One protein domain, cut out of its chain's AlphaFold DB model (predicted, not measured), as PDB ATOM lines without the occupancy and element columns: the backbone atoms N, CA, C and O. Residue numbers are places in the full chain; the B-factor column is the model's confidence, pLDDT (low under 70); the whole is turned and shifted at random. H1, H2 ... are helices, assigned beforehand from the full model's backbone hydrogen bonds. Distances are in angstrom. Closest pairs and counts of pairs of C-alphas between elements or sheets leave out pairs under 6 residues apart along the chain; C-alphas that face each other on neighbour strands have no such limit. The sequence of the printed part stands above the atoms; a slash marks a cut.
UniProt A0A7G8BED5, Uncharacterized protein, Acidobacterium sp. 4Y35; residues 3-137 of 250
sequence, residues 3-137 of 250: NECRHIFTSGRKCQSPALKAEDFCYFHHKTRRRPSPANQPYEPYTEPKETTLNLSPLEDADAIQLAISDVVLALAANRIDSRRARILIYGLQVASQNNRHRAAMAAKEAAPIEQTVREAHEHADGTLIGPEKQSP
ATOM      1  N   ASN A   3       1.312 -49.242  60.389       91.25
ATOM      2  CA  ASN A   3       1.353 -48.182  59.382       91.25
ATOM      3  C   ASN A   3      -0.065 -47.841  58.908       91.25
ATOM      4  O   ASN A   3      -0.879 -48.730  58.654       91.25
ATOM      5  N   GLU A   4      -0.371 -46.556  58.762       92.19
ATOM      6  CA  GLU A   4      -1.633 -46.101  58.174       92.19
ATOM      7  C   GLU A   4      -1.553 -46.035  56.645       92.19
ATOM      8  O   GLU A   4      -0.560 -45.571  56.084       92.19
ATOM      9  N   CYS A   5      -2.654 -46.378  55.978       92.69
ATOM     10  CA  CYS A   5      -2.829 -46.237  54.538       92.69
ATOM     11  C   CYS A   5      -2.525 -44.811  54.090       92.69
ATOM     12  O   CYS A   5      -3.140 -43.846  54.557       92.69
ATOM     13  N   ARG A   6      -1.613 -44.692  53.131       92.62
ATOM     14  CA  ARG A   6      -1.124 -43.418  52.616       92.62
ATOM     15  C   ARG A   6      -1.922 -42.886  51.419       92.62
ATOM     16  O   ARG A   6      -1.538 -41.888  50.819       92.62
ATOM     17  N   HIS A   7      -3.057 -43.497  51.077       91.38
ATOM     18  CA  HIS A   7      -3.955 -42.960  50.053       91.38
ATOM     19  C   HIS A   7      -4.549 -41.604  50.481       91.38
ATOM     20  O   HIS A   7      -5.024 -41.458  51.614       91.38
ATOM     21  N   ILE A   8      -4.534 -40.645  49.551       91.38
ATOM     22  CA  ILE A   8      -5.139 -39.318  49.687       91.38
ATOM     23  C   ILE A   8      -6.437 -39.308  48.876       91.38
ATOM     24  O   ILE A   8      -6.410 -39.576  47.676       91.38
ATOM     25  N   PHE A   9      -7.555 -39.000  49.530       90.44
ATOM     26  CA  PHE A   9      -8.834 -38.807  48.851       90.44
ATOM     27  C   PHE A   9      -8.855 -37.495  48.061       90.44
ATOM     28  O   PHE A   9      -8.055 -36.594  48.298       90.44
ATOM     29  N   THR A  10      -9.848 -37.328  47.187       89.62
ATOM     30  CA  THR A  10     -10.084 -36.063  46.466       89.62
ATOM     31  C   THR A  10     -10.307 -34.868  47.396       89.62
ATOM     32  O   THR A  10      -9.998 -33.745  47.019       89.62
ATOM     33  N   SER A  11     -10.800 -35.104  48.615       87.31
ATOM     34  CA  SER A  11     -10.948 -34.082  49.661       87.31
ATOM     35  C   SER A  11      -9.616 -33.602  50.254       87.31
ATOM     36  O   SER A  11      -9.595 -32.696  51.084       87.31
ATOM     37  N   GLY A  12      -8.493 -34.236  49.901       88.38
ATOM     38  CA  GLY A  12      -7.185 -33.980  50.511       88.38
ATOM     39  C   GLY A  12      -7.005 -34.638  51.883       88.38
ATOM     40  O   GLY A  12      -5.996 -34.414  52.553       88.38
ATOM     41  N   ARG A  13      -7.962 -35.459  52.330       90.00
ATOM     42  CA  ARG A  13      -7.860 -36.226  53.580       90.00
ATOM     43  C   ARG A  13      -7.143 -37.555  53.351       90.00
ATOM     44  O   ARG A  13      -7.294 -38.188  52.305       90.00
ATOM     45  N   LYS A  14      -6.393 -38.012  54.356       90.69
ATOM     46  CA  LYS A  14      -5.762 -39.343  54.359       90.69
ATOM     47  C   LYS A  14      -6.784 -40.434  54.710       90.69
ATOM     48  O   LYS A  14      -7.647 -40.222  55.556       90.69
ATOM     49  N   CYS A  15      -6.652 -41.624  54.117       88.94
ATOM     50  CA  CYS A  15      -7.530 -42.769  54.394       88.94
ATOM     51  C   CYS A  15      -7.477 -43.271  55.848       88.94
ATOM     52  O   CYS A  15      -8.501 -43.707  56.370       88.94
ATOM     53  N   GLN A  16      -6.301 -43.239  56.485       88.06
ATOM     54  CA  GLN A  16      -6.059 -43.641  57.888       88.06
ATOM     55  C   GLN A  16      -6.404 -45.095  58.255       88.06
ATOM     56  O   GLN A  16      -6.130 -45.529  59.369       88.06
ATOM     57  N   SER A  17      -6.963 -45.881  57.335       89.38
ATOM     58  CA  SER A  17      -7.166 -47.316  57.540       89.38
ATOM     59  C   SER A  17      -5.820 -48.019  57.746       89.38
ATOM     60  O   SER A  17      -4.837 -47.595  57.138       89.38
ATOM     61  N   PRO A  18      -5.747 -49.104  58.533       91.94
ATOM     62  CA  PRO A  18      -4.506 -49.854  58.702       91.94
ATOM     63  C   PRO A  18      -4.005 -50.366  57.346       91.94
ATOM     64  O   PRO A  18      -4.771 -50.927  56.552       91.94
ATOM     65  N   ALA A  19      -2.728 -50.125  57.063       93.69
ATOM     66  CA  ALA A  19      -2.068 -50.626  55.871       93.69
ATOM     67  C   ALA A  19      -1.819 -52.137  55.983       93.69
ATOM     68  O   ALA A  19      -1.760 -52.704  57.078       93.69
ATOM     69  N   LEU A  20      -1.691 -52.801  54.834       92.88
ATOM     70  CA  LEU A  20      -1.214 -54.180  54.788       92.88
ATOM     71  C   LEU A  20       0.246 -54.249  55.275       92.88
ATOM     72  O   LEU A  20       0.969 -53.252  55.287       92.88
ATOM     73  N   LYS A  21       0.685 -55.434  55.711       89.50
ATOM     74  CA  LYS A  21       2.055 -55.625  56.210       89.50
ATOM     75  C   LYS A  21       3.063 -55.283  55.108       89.50
ATOM     76  O   LYS A  21       2.962 -55.845  54.025       89.50
ATOM     77  N   ALA A  22       4.029 -54.418  55.428       86.38
ATOM     78  CA  ALA A  22       5.076 -53.944  54.513       86.38
ATOM     79  C   ALA A  22       4.564 -53.244  53.235       86.38
ATOM     80  O   ALA A  22       5.282 -53.160  52.246       86.38
ATOM     81  N   GLU A  23       3.336 -52.729  53.260       90.50
ATOM     82  CA  GLU A  23       2.704 -52.037  52.137       90.50
ATOM     83  C   GLU A  23       2.296 -50.617  52.550       90.50
ATOM     84  O   GLU A  23       2.007 -50.347  53.717       90.50
ATOM     85  N   ASP A  24       2.196 -49.713  51.577       91.06
ATOM     86  CA  ASP A  24       1.797 -48.315  51.807       91.06
ATOM     87  C   ASP A  24       0.271 -48.120  51.926       91.06
ATOM     88  O   ASP A  24      -0.210 -47.041  52.293       91.06
ATOM     89  N   PHE A  25      -0.523 -49.146  51.598       93.12
ATOM     90  CA  PHE A  25      -1.976 -49.038  51.426       93.12
ATOM     91  C   PHE A  25      -2.767 -50.070  52.231       93.12
ATOM     92  O   PHE A  25      -2.295 -51.169  52.520       93.12
ATOM     93  N   CYS A  26      -4.020 -49.737  52.557       93.31
ATOM     94  CA  CYS A  26      -4.968 -50.683  53.147       93.31
ATOM     95  C   CYS A  26      -5.463 -51.706  52.117       93.31
ATOM     96  O   CYS A  26      -5.345 -51.502  50.909       93.31
ATOM     97  N   TYR A  27      -6.107 -52.776  52.592       93.06
ATOM     98  CA  TYR A  27      -6.670 -53.821  51.730       93.06
ATOM     99  C   TYR A  27      -7.560 -53.270  50.601       93.06
ATOM    100  O   TYR A  27      -7.466 -53.717  49.457       93.06
ATOM    101  N   PHE A  28      -8.402 -52.279  50.911       91.12
ATOM    102  CA  PHE A  28      -9.279 -51.653  49.925       91.12
ATOM    103  C   PHE A  28      -8.469 -50.938  48.836       91.12
ATOM    104  O   PHE A  28      -8.576 -51.319  47.672       91.12
ATOM    105  N   HIS A  29      -7.612 -49.980  49.210       91.19
ATOM    106  CA  HIS A  29      -6.846 -49.166  48.257       91.19
ATOM    107  C   HIS A  29      -5.747 -49.925  47.525       91.19
ATOM    108  O   HIS A  29      -5.478 -49.619  46.367       91.19
ATOM    109  N   HIS A  30      -5.167 -50.955  48.138       90.31
ATOM    110  CA  HIS A  30      -4.249 -51.864  47.458       90.31
ATOM    111  C   HIS A  30      -4.960 -52.599  46.307       90.31
ATOM    112  O   HIS A  30      -4.413 -52.747  45.215       90.31
ATOM    113  N   LYS A  31      -6.221 -53.013  46.510       88.12
ATOM    114  CA  LYS A  31      -7.009 -53.706  45.482       88.12
ATOM    115  C   LYS A  31      -7.605 -52.762  44.437       88.12
ATOM    116  O   LYS A  31      -7.660 -53.141  43.269       88.12
ATOM    117  N   THR A  32      -8.075 -51.568  44.810       83.94
ATOM    118  CA  THR A  32      -8.630 -50.608  43.836       83.94
ATOM    119  C   THR A  32      -7.560 -49.985  42.951       83.94
ATOM    120  O   THR A  32      -7.820 -49.841  41.762       83.94
ATOM    121  N   ARG A  33      -6.353 -49.707  43.462       79.94
ATOM    122  CA  ARG A  33      -5.237 -49.191  42.640       79.94
ATOM    123  C   ARG A  33      -4.769 -50.174  41.570       79.94
ATOM    124  O   ARG A  33      -4.396 -49.759  40.484       79.94
ATOM    125  N   ARG A  34      -4.844 -51.479  41.846       74.00
ATOM    126  CA  ARG A  34      -4.501 -52.537  40.880       74.00
ATOM    127  C   ARG A  34      -5.577 -52.778  39.818       74.00
ATOM    128  O   ARG A  34      -5.388 -53.632  38.955       74.00
ATOM    129  N   ARG A  35      -6.722 -52.083  39.871       68.19
ATOM    130  CA  ARG A  35      -7.712 -52.176  38.793       68.19
ATOM    131  C   ARG A  35      -7.182 -51.405  37.584       68.19
ATOM    132  O   ARG A  35      -6.824 -50.241  37.747       68.19
ATOM    133  N   PRO A  36      -7.142 -52.014  36.388       58.91
ATOM    134  CA  PRO A  36      -6.729 -51.299  35.192       58.91
ATOM    135  C   PRO A  36      -7.646 -50.091  34.988       58.91
ATOM    136  O   PRO A  36      -8.873 -50.222  34.992       58.91
ATOM    137  N   SER A  37      -7.043 -48.909  34.854       58.06
ATOM    138  CA  SER A  37      -7.772 -47.709  34.458       58.06
ATOM    139  C   SER A  37      -8.327 -47.916  33.045       58.06
ATOM    140  O   SER A  37      -7.584 -48.410  32.191       58.06
ATOM    141  N   PRO A  38      -9.569 -47.493  32.748       56.12
ATOM    142  CA  PRO A  38     -10.073 -47.450  31.375       56.12
ATOM    143  C   PRO A  38      -9.172 -46.627  30.441       56.12
ATOM    144  O   PRO A  38      -9.159 -46.855  29.240       56.12
ATOM    145  N   ALA A  39      -8.369 -45.701  30.983       53.66
ATOM    146  CA  ALA A  39      -7.395 -44.929  30.210       53.66
ATOM    147  C   ALA A  39      -6.226 -45.770  29.653       53.66
ATOM    148  O   ALA A  39      -5.567 -45.333  28.717       53.66
ATOM    149  N   ASN A  40      -5.977 -46.967  30.201       52.66
ATOM    150  CA  ASN A  40      -4.987 -47.919  29.676       52.66
ATOM    151  C   ASN A  40      -5.587 -48.868  28.627       52.66
ATOM    152  O   ASN A  40      -4.932 -49.820  28.199       52.66
ATOM    153  N   GLN A  41      -6.844 -48.649  28.241       53.66
ATOM    154  CA  GLN A  41      -7.479 -49.368  27.152       53.66
ATOM    155  C   GLN A  41      -7.010 -48.733  25.830       53.66
ATOM    156  O   GLN A  41      -7.033 -47.505  25.724       53.66
ATOM    157  N   PRO A  42      -6.519 -49.521  24.851       49.19
ATOM    158  CA  PRO A  42      -6.017 -48.985  23.591       49.19
ATOM    159  C   PRO A  42      -7.037 -48.039  22.953       49.19
ATOM    160  O   PRO A  42      -8.211 -48.380  22.835       49.19
ATOM    161  N   TYR A  43      -6.576 -46.849  22.573       47.66
ATOM    162  CA  TYR A  43      -7.359 -45.843  21.862       47.66
ATOM    163  C   TYR A  43      -7.927 -46.444  20.565       47.66
ATOM    164  O   TYR A  43      -7.175 -46.684  19.621       47.66
ATOM    165  N   GLU A  44      -9.238 -46.699  20.515       53.47
ATOM    166  CA  GLU A  44      -9.927 -47.023  19.262       53.47
ATOM    167  C   GLU A  44     -10.317 -45.718  18.539       53.47
ATOM    168  O   GLU A  44     -11.085 -44.926  19.093       53.47
ATOM    169  N   PRO A  45      -9.806 -45.448  17.317       53.75
ATOM    170  CA  PRO A  45      -9.893 -44.117  16.704       53.75
ATOM    171  C   PRO A  45     -11.274 -43.657  16.216       53.75
ATOM    172  O   PRO A  45     -11.373 -42.545  15.708       53.75
ATOM    173  N   TYR A  46     -12.335 -44.454  16.324       47.59
ATOM    174  CA  TYR A  46     -13.665 -44.068  15.846       47.59
ATOM    175  C   TYR A  46     -14.737 -44.718  16.715       47.59
ATOM    176  O   TYR A  46     -15.156 -45.840  16.462       47.59
ATOM    177  N   THR A  47     -15.172 -44.004  17.746       49.22
ATOM    178  CA  THR A  47     -16.310 -44.402  18.573       49.22
ATOM    179  C   THR A  47     -17.437 -43.395  18.349       49.22
ATOM    180  O   THR A  47     -17.252 -42.182  18.488       49.22
ATOM    181  N   GLU A  48     -18.602 -43.877  17.911       49.72
ATOM    182  CA  GLU A  48     -19.778 -43.034  17.663       49.72
ATOM    183  C   GLU A  48     -20.219 -42.334  18.969       49.72
ATOM    184  O   GLU A  48     -19.893 -42.804  20.058       49.72
ATOM    185  N   PRO A  49     -21.027 -41.251  18.948       50.41
ATOM    186  CA  PRO A  49     -21.495 -40.572  20.170       50.41
ATOM    187  C   PRO A  49     -22.184 -41.475  21.221       50.41
ATOM    188  O   PRO A  49     -22.357 -41.070  22.370       50.41
ATOM    189  N   LYS A  50     -22.563 -42.710  20.858       52.50
ATOM    190  CA  LYS A  50     -23.061 -43.750  21.776       52.50
ATOM    191  C   LYS A  50     -21.976 -44.398  22.650       52.50
ATOM    192  O   LYS A  50     -22.315 -45.021  23.653       52.50
ATOM    193  N   GLU A  51     -20.706 -44.212  22.321       56.19
ATOM    194  CA  GLU A  51     -19.550 -44.884  22.924       56.19
ATOM    195  C   GLU A  51     -18.644 -43.921  23.702       56.19
ATOM    196  O   GLU A  51     -17.559 -44.299  24.134       56.19
ATOM    197  N   THR A  52     -19.092 -42.685  23.963       62.59
ATOM    198  CA  THR A  52     -18.360 -41.758  24.836       62.59
ATOM    199  C   THR A  52     -18.181 -42.381  26.222       62.59
ATOM    200  O   THR A  52     -19.120 -42.501  27.020       62.59
ATOM    201  N   THR A  53     -16.963 -42.832  26.518       68.38
ATOM    202  CA  THR A  53     -16.589 -43.353  27.830       68.38
ATOM    203  C   THR A  53     -16.396 -42.170  28.769       68.38
ATOM    204  O   THR A  53     -15.397 -41.455  28.691       68.38
ATOM    205  N   LEU A  54     -17.361 -41.931  29.657       75.38
ATOM    206  CA  LEU A  54     -17.152 -41.001  30.761       75.38
ATOM    207  C   LEU A  54     -16.241 -41.673  31.783       75.38
ATOM    208  O   LEU A  54     -16.657 -42.604  32.473       75.38
ATOM    209  N   ASN A  55     -14.997 -41.209  31.853       79.44
ATOM    210  CA  ASN A  55     -14.053 -41.653  32.865       79.44
ATOM    211  C   ASN A  55     -14.346 -40.908  34.172       79.44
ATOM    212  O   ASN A  55     -13.850 -39.808  34.394       79.44
ATOM    213  N   LEU A  56     -15.229 -41.479  34.991       82.50
ATOM    214  CA  LEU A  56     -15.596 -40.900  36.278       82.50
ATOM    215  C   LEU A  56     -14.541 -41.229  37.334       82.50
ATOM    216  O   LEU A  56     -14.058 -42.361  37.420       82.50
ATOM    217  N   SER A  57     -14.256 -40.250  38.188       80.94
ATOM    218  CA  SER A  57     -13.406 -40.450  39.361       80.94
ATOM    219  C   SER A  57     -13.969 -41.542  40.290       80.94
ATOM    220  O   SER A  57     -15.192 -41.704  40.386       80.94
ATOM    221  N   PRO A  58     -13.116 -42.281  41.024       84.75
ATOM    222  CA  PRO A  58     -13.569 -43.234  42.033       84.75
ATOM    223  C   PRO A  58     -14.476 -42.566  43.078       84.75
ATOM    224  O   PRO A  58     -14.085 -41.602  43.727       84.75
ATOM    225  N   LEU A  59     -15.688 -43.098  43.274       90.88
ATOM    226  CA  LEU A  59     -16.728 -42.521  44.144       90.88
ATOM    227  C   LEU A  59     -16.508 -42.852  45.630       90.88
ATOM    228  O   LEU A  59     -17.377 -43.410  46.303       90.88
ATOM    229  N   GLU A  60     -15.309 -42.575  46.128       88.62
ATOM    230  CA  GLU A  60     -14.890 -42.947  47.481       88.62
ATOM    231  C   GLU A  60     -15.299 -41.902  48.526       88.62
ATOM    232  O   GLU A  60     -15.655 -42.265  49.650       88.62
ATOM    233  N   ASP A  61     -15.315 -40.623  48.136       90.50
ATOM    234  CA  ASP A  61     -15.607 -39.488  49.012       90.50
ATOM    235  C   ASP A  61     -16.694 -38.558  48.443       90.50
ATOM    236  O   ASP A  61     -17.013 -38.610  47.255       90.50
ATOM    237  N   ALA A  62     -17.255 -37.692  49.290       91.50
ATOM    238  CA  ALA A  62     -18.282 -36.725  48.907       91.50
ATOM    239  C   ALA A  62     -17.792 -35.776  47.798       91.50
ATOM    240  O   ALA A  62     -18.505 -35.572  46.817       91.50
ATOM    241  N   ASP A  63     -16.555 -35.283  47.904       92.50
ATOM    242  CA  ASP A  63     -15.960 -34.407  46.888       92.50
ATOM    243  C   ASP A  63     -15.728 -35.144  45.563       92.50
ATOM    244  O   ASP A  63     -15.969 -34.587  44.494       92.50
ATOM    245  N   ALA A  64     -15.350 -36.427  45.605       92.38
ATOM    246  CA  ALA A  64     -15.202 -37.242  44.399       92.38
ATOM    247  C   ALA A  64     -16.549 -37.448  43.692       92.38
ATOM    248  O   ALA A  64     -16.636 -37.385  42.466       92.38
ATOM    249  N   ILE A  65     -17.616 -37.658  44.469       94.31
ATOM    250  CA  ILE A  65     -18.981 -37.758  43.944       94.31
ATOM    251  C   ILE A  65     -19.408 -36.423  43.326       94.31
ATOM    252  O   ILE A  65     -20.001 -36.420  42.249       94.31
ATOM    253  N   GLN A  66     -19.079 -35.296  43.958       93.81
ATOM    254  CA  GLN A  66     -19.393 -33.969  43.432       93.81
ATOM    255  C   GLN A  66     -18.656 -33.671  42.118       93.81
ATOM    256  O   GLN A  66     -19.258 -33.126  41.187       93.81
ATOM    257  N   LEU A  67     -17.388 -34.075  42.003       93.50
ATOM    258  CA  LEU A  67     -16.639 -33.995  40.747       93.50
ATOM    259  C   LEU A  67     -17.300 -34.853  39.663       93.50
ATOM    260  O   LEU A  67     -17.591 -34.348  38.584       93.50
ATOM    261  N   ALA A  68     -17.670 -36.095  39.979       94.00
ATOM    262  CA  ALA A  68     -18.342 -36.977  39.025       94.00
ATOM    263  C   ALA A  68     -19.713 -36.443  38.562       94.00
ATOM    264  O   ALA A  68     -20.074 -36.594  37.396       94.00
ATOM    265  N   ILE A  69     -20.488 -35.795  39.444       94.81
ATOM    266  CA  ILE A  69     -21.732 -35.105  39.053       94.81
ATOM    267  C   ILE A  69     -21.412 -33.971  38.075       94.81
ATOM    268  O   ILE A  69     -22.095 -33.830  37.059       94.81
ATOM    269  N   SER A  70     -20.372 -33.190  38.370       94.25
ATOM    270  CA  SER A  70     -19.939 -32.076  37.523       94.25
ATOM    271  C   SER A  70     -19.535 -32.568  36.131       94.25
ATOM    272  O   SER A  70     -20.003 -32.012  35.138       94.25
ATOM    273  N   ASP A  71     -18.781 -33.666  36.045       93.06
ATOM    274  CA  ASP A  71     -18.380 -34.290  34.777       93.06
ATOM    275  C   ASP A  71     -19.589 -34.722  33.936       93.06
ATOM    276  O   ASP A  71     -19.639 -34.476  32.729       93.06
ATOM    277  N   VAL A  72     -20.605 -35.325  34.566       93.81
ATOM    278  CA  VAL A  72     -21.837 -35.739  33.876       93.81
ATOM    279  C   VAL A  72     -22.633 -34.528  33.381       93.81
ATOM    280  O   VAL A  72     -23.136 -34.548  32.258       93.81
ATOM    281  N   VAL A  73     -22.739 -33.466  34.184       94.44
ATOM    282  CA  VAL A  73     -23.450 -32.237  33.795       94.44
ATOM    283  C   VAL A  73     -22.739 -31.534  32.640       94.44
ATOM    284  O   VAL A  73     -23.395 -31.150  31.673       94.44
ATOM    285  N   LEU A  74     -21.411 -31.414  32.695       93.31
ATOM    286  CA  LEU A  74     -20.616 -30.828  31.614       93.31
ATOM    287  C   LEU A  74     -20.713 -31.660  30.329       93.31
ATOM    288  O   LEU A  74     -20.876 -31.100  29.246       93.31
ATOM    289  N   ALA A  75     -20.677 -32.990  30.436       91.31
ATOM    290  CA  ALA A  75     -20.858 -33.876  29.290       91.31
ATOM    291  C   ALA A  75     -22.253 -33.743  28.663       91.31
ATOM    292  O   ALA A  75     -22.370 -33.753  27.435       91.31
ATOM    293  N   LEU A  76     -23.300 -33.596  29.483       92.50
ATOM    294  CA  LEU A  76     -24.665 -33.367  29.009       92.50
ATOM    295  C   LEU A  76     -24.796 -32.001  28.325       92.50
ATOM    296  O   LEU A  76     -25.341 -31.925  27.229       92.50
ATOM    297  N   ALA A  77     -24.260 -30.939  28.933       93.12
ATOM    298  CA  ALA A  77     -24.273 -29.591  28.362       93.12
ATOM    299  C   ALA A  77     -23.516 -29.517  27.025       93.12
ATOM    300  O   ALA A  77     -23.931 -28.811  26.110       93.12
ATOM    301  N   ALA A  78     -22.436 -30.290  26.889       90.88
ATOM    302  CA  ALA A  78     -21.669 -30.417  25.655       90.88
ATOM    303  C   ALA A  78     -22.278 -31.406  24.637       90.88
ATOM    304  O   ALA A  78     -21.625 -31.713  23.642       90.88
ATOM    305  N   ASN A  79     -23.487 -31.936  24.881       88.62
ATOM    306  CA  ASN A  79     -24.156 -32.945  24.048       88.62
ATOM    307  C   ASN A  79     -23.300 -34.200  23.761       88.62
ATOM    308  O   ASN A  79     -23.474 -34.855  22.735       88.62
ATOM    309  N   ARG A  80     -22.374 -34.560  24.664       87.12
ATOM    310  CA  ARG A  80     -21.542 -35.775  24.540       87.12
ATOM    311  C   ARG A  80     -22.245 -37.033  25.045       87.12
ATOM    312  O   ARG A  80     -21.782 -38.138  24.772       87.12
ATOM    313  N   ILE A  81     -23.318 -36.866  25.815       89.81
ATOM    314  CA  ILE A  81     -24.171 -37.943  26.322       89.81
ATOM    315  C   ILE A  81     -25.640 -37.586  26.111       89.81
ATOM    316  O   ILE A  81     -26.019 -36.416  26.144       89.81
ATOM    317  N   ASP A  82     -26.482 -38.602  25.943       90.50
ATOM    318  CA  ASP A  82     -27.923 -38.417  25.861       90.50
ATOM    319  C   ASP A  82     -28.557 -38.199  27.249       90.50
ATOM    320  O   ASP A  82     -28.047 -38.623  28.294       90.50
ATOM    321  N   SER A  83     -29.726 -37.560  27.262       91.44
ATOM    322  CA  SER A  83     -30.447 -37.221  28.493       91.44
ATOM    323  C   SER A  83     -30.928 -38.447  29.282       91.44
ATOM    324  O   SER A  83     -31.042 -38.385  30.511       91.44
ATOM    325  N   ARG A  84     -31.181 -39.585  28.617       92.56
ATOM    326  CA  ARG A  84     -31.596 -40.832  29.278       92.56
ATOM    327  C   ARG A  84     -30.416 -41.459  30.020       92.56
ATOM    328  O   ARG A  84     -30.579 -41.843  31.179       92.56
ATOM    329  N   ARG A  85     -29.235 -41.512  29.405       90.94
ATOM    330  CA  ARG A  85     -27.992 -41.969  30.038       90.94
ATOM    331  C   ARG A  85     -27.584 -41.053  31.184       90.94
ATOM    332  O   ARG A  85     -27.302 -41.555  32.270       90.94
ATOM    333  N   ALA A  86     -27.652 -39.735  30.993       93.00
ATOM    334  CA  ALA A  86     -27.378 -38.769  32.056       93.00
ATOM    335  C   ALA A  86     -28.268 -39.005  33.288       93.00
ATOM    336  O   ALA A  86     -27.770 -39.046  34.410       93.00
ATOM    337  N   ARG A  87     -29.572 -39.257  33.093       95.00
ATOM    338  CA  ARG A  87     -30.503 -39.568  34.192       95.00
ATOM    339  C   ARG A  87     -30.087 -40.808  34.986       95.00
ATOM    340  O   ARG A  87     -30.134 -40.780  36.213       95.00
ATOM    341  N   ILE A  88     -29.683 -41.882  34.304       95.12
ATOM    342  CA  ILE A  88     -29.242 -43.130  34.949       95.12
ATOM    343  C   ILE A  88     -27.958 -42.893  35.753       95.12
ATOM    344  O   ILE A  88     -27.864 -43.331  36.899       95.12
ATOM    345  N   LEU A  89     -26.995 -42.167  35.180       93.62
ATOM    346  CA  LEU A  89     -25.731 -41.845  35.846       93.62
ATOM    347  C   LEU A  89     -25.954 -40.983  37.088       93.62
ATOM    348  O   LEU A  89     -25.480 -41.333  38.165       93.62
ATOM    349  N   ILE A  90     -26.734 -39.906  36.965       94.81
ATOM    350  CA  ILE A  90     -27.069 -39.025  38.090       94.81
ATOM    351  C   ILE A  90     -27.777 -39.816  39.194       94.81
ATOM    352  O   ILE A  90     -27.445 -39.648  40.364       94.81
ATOM    353  N   TYR A  91     -28.697 -40.721  38.848       96.75
ATOM    354  CA  TYR A  91     -29.338 -41.589  39.835       96.75
ATOM    355  C   TYR A  91     -28.329 -42.505  40.552       96.75
ATOM    356  O   TYR A  91     -28.348 -42.607  41.778       96.75
ATOM    357  N   GLY A  92     -27.393 -43.116  39.821       95.38
ATOM    358  CA  GLY A  92     -26.303 -43.892  40.422       95.38
ATOM    359  C   GLY A  92     -25.437 -43.061  41.378       95.38
ATOM    360  O   GLY A  92     -25.126 -43.510  42.482       95.38
ATOM    361  N   LEU A  93     -25.117 -41.819  41.003       95.62
ATOM    362  CA  LEU A  93     -24.363 -40.876  41.838       95.62
ATOM    363  C   LEU A  93     -25.146 -40.455  43.091       95.62
ATOM    364  O   LEU A  93     -24.567 -40.335  44.170       95.62
ATOM    365  N   GLN A  94     -26.469 -40.307  42.995       95.44
ATOM    366  CA  GLN A  94     -27.333 -40.061  44.155       95.44
ATOM    367  C   GLN A  94     -27.301 -41.231  45.145       95.44
ATOM    368  O   GLN A  94     -27.208 -41.008  46.353       95.44
ATOM    369  N   VAL A  95     -27.345 -42.474  44.654       96.25
ATOM    370  CA  VAL A  95     -27.204 -43.671  45.500       96.25
ATOM    371  C   VAL A  95     -25.817 -43.706  46.148       96.25
ATOM    372  O   VAL A  95     -25.705 -43.948  47.351       96.25
ATOM    373  N   ALA A  96     -24.760 -43.393  45.394       94.81
ATOM    374  CA  ALA A  96     -23.402 -43.300  45.929       94.81
ATOM    375  C   ALA A  96     -23.290 -42.245  47.044       94.81
ATOM    376  O   ALA A  96     -22.707 -42.523  48.091       94.81
ATOM    377  N   SER A  97     -23.915 -41.074  46.872       95.19
ATOM    378  CA  SER A  97     -23.963 -40.015  47.890       95.19
ATOM    379  C   SER A  97     -24.651 -40.476  49.178       95.19
ATOM    380  O   SER A  97     -24.128 -40.277  50.278       95.19
ATOM    381  N   GLN A  98     -25.790 -41.167  49.063       94.69
ATOM    382  CA  GLN A  98     -26.496 -41.732  50.218       94.69
ATOM    383  C   GLN A  98     -25.642 -42.773  50.952       94.69
ATOM    384  O   GLN A  98     -25.553 -42.746  52.183       94.69
ATOM    385  N   ASN A  99     -24.959 -43.641  50.201       93.56
ATOM    386  CA  ASN A  99     -24.049 -44.639  50.754       93.56
ATOM    387  C   ASN A  99     -22.857 -43.990  51.467       93.56
ATOM    388  O   ASN A  99     -22.508 -44.411  52.570       93.56
ATOM    389  N   ASN A 100     -22.259 -42.949  50.883       91.25
ATOM    390  CA  ASN A 100     -21.168 -42.202  51.504       91.25
ATOM    391  C   ASN A 100     -21.619 -41.576  52.836       91.25
ATOM    392  O   ASN A 100     -20.979 -41.799  53.863       91.25
ATOM    393  N   ARG A 101     -22.790 -40.924  52.862       90.81
ATOM    394  CA  ARG A 101     -23.384 -40.375  54.093       90.81
ATOM    395  C   ARG A 101     -23.617 -41.438  55.163       90.81
ATOM    396  O   ARG A 101     -23.348 -41.196  56.338       90.81
ATOM    397  N   HIS A 102     -24.119 -42.609  54.774       89.62
ATOM    398  CA  HIS A 102     -24.328 -43.715  55.704       89.62
ATOM    399  C   HIS A 102     -22.998 -44.225  56.280       89.62
ATOM    400  O   HIS A 102     -22.890 -44.418  57.489       89.62
ATOM    401  N   ARG A 103     -21.965 -44.382  55.441       87.12
ATOM    402  CA  ARG A 103     -20.619 -44.783  55.881       87.12
ATOM    403  C   ARG A 103     -19.992 -43.757  56.821       87.12
ATOM    404  O   ARG A 103     -19.481 -44.145  57.866       87.12
ATOM    405  N   ALA A 104     -20.091 -42.469  56.498       84.94
ATOM    406  CA  ALA A 104     -19.615 -41.388  57.358       84.94
ATOM    407  C   ALA A 104     -20.328 -41.390  58.722       84.94
ATOM    408  O   ALA A 104     -19.689 -41.260  59.762       84.94
ATOM    409  N   ALA A 105     -21.646 -41.618  58.736       86.38
ATOM    410  CA  ALA A 105     -22.421 -41.702  59.972       86.38
ATOM    411  C   ALA A 105     -22.076 -42.931  60.831       86.38
ATOM    412  O   ALA A 105     -22.201 -42.861  62.053       86.38
ATOM    413  N   MET A 106     -21.676 -44.054  60.225       84.62
ATOM    414  CA  MET A 106     -21.178 -45.219  60.967       84.62
ATOM    415  C   MET A 106     -19.785 -44.950  61.544       84.62
ATOM    416  O   MET A 106     -19.584 -45.153  62.737       84.62
ATOM    417  N   ALA A 107     -18.874 -44.386  60.745       78.31
ATOM    418  CA  ALA A 107     -17.530 -44.030  61.199       78.31
ATOM    419  C   ALA A 107     -17.555 -43.048  62.385       78.31
ATOM    420  O   ALA A 107     -16.856 -43.255  63.372       78.31
ATOM    421  N   ALA A 108     -18.431 -42.037  62.342       77.00
ATOM    422  CA  ALA A 108     -18.587 -41.063  63.424       77.00
ATOM    423  C   ALA A 108     -19.072 -41.669  64.756       77.00
ATOM    424  O   ALA A 108     -18.885 -41.059  65.806       77.00
ATOM    425  N   LYS A 109     -19.711 -42.849  64.740       74.38
ATOM    426  CA  LYS A 109     -20.131 -43.553  65.965       74.38
ATOM    427  C   LYS A 109     -19.003 -44.372  66.588       74.38
ATOM    428  O   LYS A 109     -19.016 -44.574  67.795       74.38
ATOM    429  N   GLU A 110     -18.078 -44.870  65.772       65.94
ATOM    430  CA  GLU A 110     -17.026 -45.801  66.199       65.94
ATOM    431  C   GLU A 110     -15.763 -45.076  66.689       65.94
ATOM    432  O   GLU A 110     -15.058 -45.589  67.556       65.94
ATOM    433  N   ALA A 111     -15.497 -43.856  66.214       57.91
ATOM    434  CA  ALA A 111     -14.460 -42.979  66.749       57.91
ATOM    435  C   ALA A 111     -14.675 -41.534  66.273       57.91
ATOM    436  O   ALA A 111     -15.154 -41.314  65.163       57.91
ATOM    437  N   ALA A 112     -14.255 -40.543  67.067       52.41
ATOM    438  CA  ALA A 112     -14.061 -39.188  66.554       52.41
ATOM    439  C   ALA A 112     -12.924 -39.237  65.511       52.41
ATOM    440  O   ALA A 112     -11.790 -39.555  65.888       52.41
ATOM    441  N   PRO A 113     -13.193 -38.988  64.217       54.94
ATOM    442  CA  PRO A 113     -12.146 -39.017  63.215       54.94
ATOM    443  C   PRO A 113     -11.258 -37.794  63.426       54.94
ATOM    444  O   PRO A 113     -11.729 -36.659  63.414       54.94
ATOM    445  N   ILE A 114      -9.962 -38.020  63.622       58.44
ATOM    446  CA  ILE A 114      -8.975 -36.950  63.500       58.44
ATOM    447  C   ILE A 114      -8.841 -36.725  61.998       58.44
ATOM    448  O   ILE A 114      -8.095 -37.446  61.344       58.44
ATOM    449  N   GLU A 115      -9.613 -35.808  61.418       63.19
ATOM    450  CA  GLU A 115      -9.497 -35.488  59.993       63.19
ATOM    451  C   GLU A 115      -8.097 -34.929  59.718       63.19
ATOM    452  O   GLU A 115      -7.792 -33.772  59.998       63.19
ATOM    453  N   GLN A 116      -7.204 -35.782  59.216       71.25
ATOM    454  CA  GLN A 116      -5.841 -35.388  58.896       71.25
ATOM    455  C   GLN A 116      -5.817 -34.942  57.439       71.25
ATOM    456  O   GLN A 116      -5.668 -35.760  56.523       71.25
ATOM    457  N   THR A 117      -6.006 -33.639  57.237       82.75
ATOM    458  CA  THR A 117      -5.783 -32.989  55.945       82.75
ATOM    459  C   THR A 117      -4.298 -33.045  55.611       82.75
ATOM    460  O   THR A 117      -3.444 -32.689  56.428       82.75
ATOM    461  N   VAL A 118      -3.987 -33.528  54.415       85.50
ATOM    462  CA  VAL A 118      -2.618 -33.697  53.939       85.50
ATOM    463  C   VAL A 118      -2.071 -32.345  53.479       85.50
ATOM    464  O   VAL A 118      -2.707 -31.654  52.691       85.50
ATOM    465  N   ARG A 119      -0.895 -31.960  53.989       85.25
ATOM    466  CA  ARG A 119      -0.170 -30.739  53.578       85.25
ATOM    467  C   ARG A 119       1.033 -31.030  52.683       85.25
ATOM    468  O   ARG A 119       1.416 -30.183  51.889       85.25
ATOM    469  N   GLU A 120       1.601 -32.222  52.814       83.88
ATOM    470  CA  GLU A 120       2.789 -32.679  52.097       83.88
ATOM    471  C   GLU A 120       2.467 -34.007  51.412       83.88
ATOM    472  O   GLU A 120       1.811 -34.865  52.008       83.88
ATOM    473  N   ALA A 121       2.905 -34.176  50.168       86.31
ATOM    474  CA  ALA A 121       2.701 -35.394  49.396       86.31
ATOM    475  C   ALA A 121       4.040 -35.920  48.867       86.31
ATOM    476  O   ALA A 121       4.943 -35.148  48.558       86.31
ATOM    477  N   HIS A 122       4.141 -37.240  48.753       84.56
ATOM    478  CA  HIS A 122       5.285 -37.954  48.198       84.56
ATOM    479  C   HIS A 122       4.862 -38.717  46.946       84.56
ATOM    480  O   HIS A 122       3.736 -39.208  46.868       84.56
ATOM    481  N   GLU A 123       5.766 -38.856  45.987       85.69
ATOM    482  CA  GLU A 123       5.528 -39.660  44.790       85.69
ATOM    483  C   GLU A 123       5.747 -41.149  45.078       85.69
ATOM    484  O   GLU A 123       6.704 -41.544  45.747       85.69
ATOM    485  N   HIS A 124       4.836 -41.984  44.585       85.38
ATOM    486  CA  HIS A 124       4.994 -43.435  44.581       85.38
ATOM    487  C   HIS A 124       5.752 -43.923  43.350       85.38
ATOM    488  O   HIS A 124       5.839 -43.212  42.353       85.38
ATOM    489  N   ALA A 125       6.137 -45.201  43.360       82.88
ATOM    490  CA  ALA A 125       6.668 -45.897  42.188       82.88
ATOM    491  C   ALA A 125       5.774 -45.753  40.934       82.88
ATOM    492  O   ALA A 125       6.285 -45.631  39.827       82.88
ATOM    493  N   ASP A 126       4.451 -45.692  41.115       76.56
ATOM    494  CA  ASP A 126       3.478 -45.545  40.021       76.56
ATOM    495  C   ASP A 126       3.271 -44.083  39.554       76.56
ATOM    496  O   ASP A 126       2.340 -43.803  38.802       76.56
ATOM    497  N   GLY A 127       4.045 -43.116  40.065       78.81
ATOM    498  CA  GLY A 127       3.877 -41.679  39.781       78.81
ATOM    499  C   GLY A 127       2.667 -41.024  40.464       78.81
ATOM    500  O   GLY A 127       2.381 -39.847  40.258       78.81
ATOM    501  N   THR A 128       1.931 -41.769  41.294       83.44
ATOM    502  CA  THR A 128       0.797 -41.229  42.062       83.44
ATOM    503  C   THR A 128       1.259 -40.511  43.328       83.44
ATOM    504  O   THR A 128       2.189 -40.960  43.996       83.44
ATOM    505  N   LEU A 129       0.561 -39.434  43.698       87.50
ATOM    506  CA  LEU A 129       0.800 -38.718  44.950       87.50
ATOM    507  C   LEU A 129       0.206 -39.476  46.146       87.50
ATOM    508  O   LEU A 129      -0.934 -39.951  46.124       87.50
ATOM    509  N   ILE A 130       1.005 -39.588  47.201       90.38
ATOM    510  CA  ILE A 130       0.748 -40.363  48.413       90.38
ATOM    511  C   ILE A 130       1.001 -39.489  49.643       90.38
ATOM    512  O   ILE A 130       1.899 -38.654  49.661       90.38
ATOM    513  N   GLY A 131       0.218 -39.693  50.702       88.94
ATOM    514  CA  GLY A 131       0.369 -38.969  51.961       88.94
ATOM    515  C   GLY A 131       1.630 -39.359  52.753       88.94
ATOM    516  O   GLY A 131       2.275 -40.379  52.479       88.94
ATOM    517  N   PRO A 132       1.972 -38.582  53.790       89.31
ATOM    518  CA  PRO A 132       3.129 -38.859  54.631       89.31
ATOM    519  C   PRO A 132       2.946 -40.162  55.416       89.31
ATOM    520  O   PRO A 132       1.819 -40.574  55.747       89.31
ATOM    521  N   GLU A 133       4.063 -40.819  55.719       87.50
ATOM    522  CA  GLU A 133       4.070 -42.004  56.570       87.50
ATOM    523  C   GLU A 133       3.637 -41.631  57.993       87.50
ATOM    524  O   GLU A 133       3.997 -40.584  58.530       87.50
ATOM    525  N   LYS A 134       2.796 -42.474  58.595       87.81
ATOM    526  CA  LYS A 134       2.350 -42.304  59.977       87.81
ATOM    527  C   LYS A 134       2.108 -43.668  60.595       87.81
ATOM    528  O   LYS A 134       1.389 -44.486  60.015       87.81
ATOM    529  N   GLN A 135       2.694 -43.869  61.768       85.62
ATOM    530  CA  GLN A 135       2.519 -45.062  62.580       85.62
ATOM    531  C   GLN A 135       1.539 -44.763  63.705       85.62
ATOM    532  O   GLN A 135       1.704 -43.790  64.442       85.62
ATOM    533  N   SER A 136       0.523 -45.608  63.829       82.81
ATOM    534  CA  SER A 136      -0.486 -45.512  64.877       82.81
ATOM    535  C   SER A 136      -0.347 -46.676  65.868       82.81
ATOM    536  O   SER A 136       0.087 -47.772  65.491       82.81
ATOM    537  N   PRO A 137      -0.653 -46.449  67.161       81.56
ATOM    538  CA  PRO A 137      -0.624 -47.503  68.173       81.56
ATOM    539  C   PRO A 137      -1.662 -48.571  67.847       81.56
ATOM    540  O   PRO A 137      -2.692 -48.274  67.237       81.56
TER     541      PRO A 137
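This is residues 3 to 137 of the 250 residues of an uncharacterized protein of Acidobacterium sp. 4Y35 (UniProt A0A7G8BED5). With little regular structure, the domain is a long helical hairpin, H3 and the shorter H2 side by side, next to a lobe of loops formed by residues 3 to 26, small H1 and residues 111 to 137. Between H1 and H2 the chain swings out, residues 40 to 48 sticking out. The 135 printed residues have three named helices, H1, H2, H3 in order, and no named strand: all helix, with 51 residues in named elements. It is only just loose, close to compact, radius of gyration of the C-alphas 17.4 A, spanning 53 by 35 by 24 A.

H3, residues 83 to 110, is 40.9 A long, ending at C-alpha 110 (-17.026, -45.801, 66.199). H2, residues 62 to 77, is 22.6 A. H1, residues 27 to 33, is 10.3 A, beginning at C-alpha 27 (-6.670, -53.821, 51.730).

H2 and H3, a hairpin, touch at a shallow tilt of 8 degrees, opposite ways; their closest C-alphas, of Ile 65 and Leu 93, are 6.6 A apart. H1 is apart from both. Every O i to N i+4 pair is within hydrogen-bond range in H1 and H2, and 23 of 24 in H3.

The C-alphas farthest apart, of Glu 48 and Pro 137, are 54.2 A apart. The printed part has no cut. H1 to H2 is a long link. Residues 35 to 53 and 110 to 115 have pLDDT under 70.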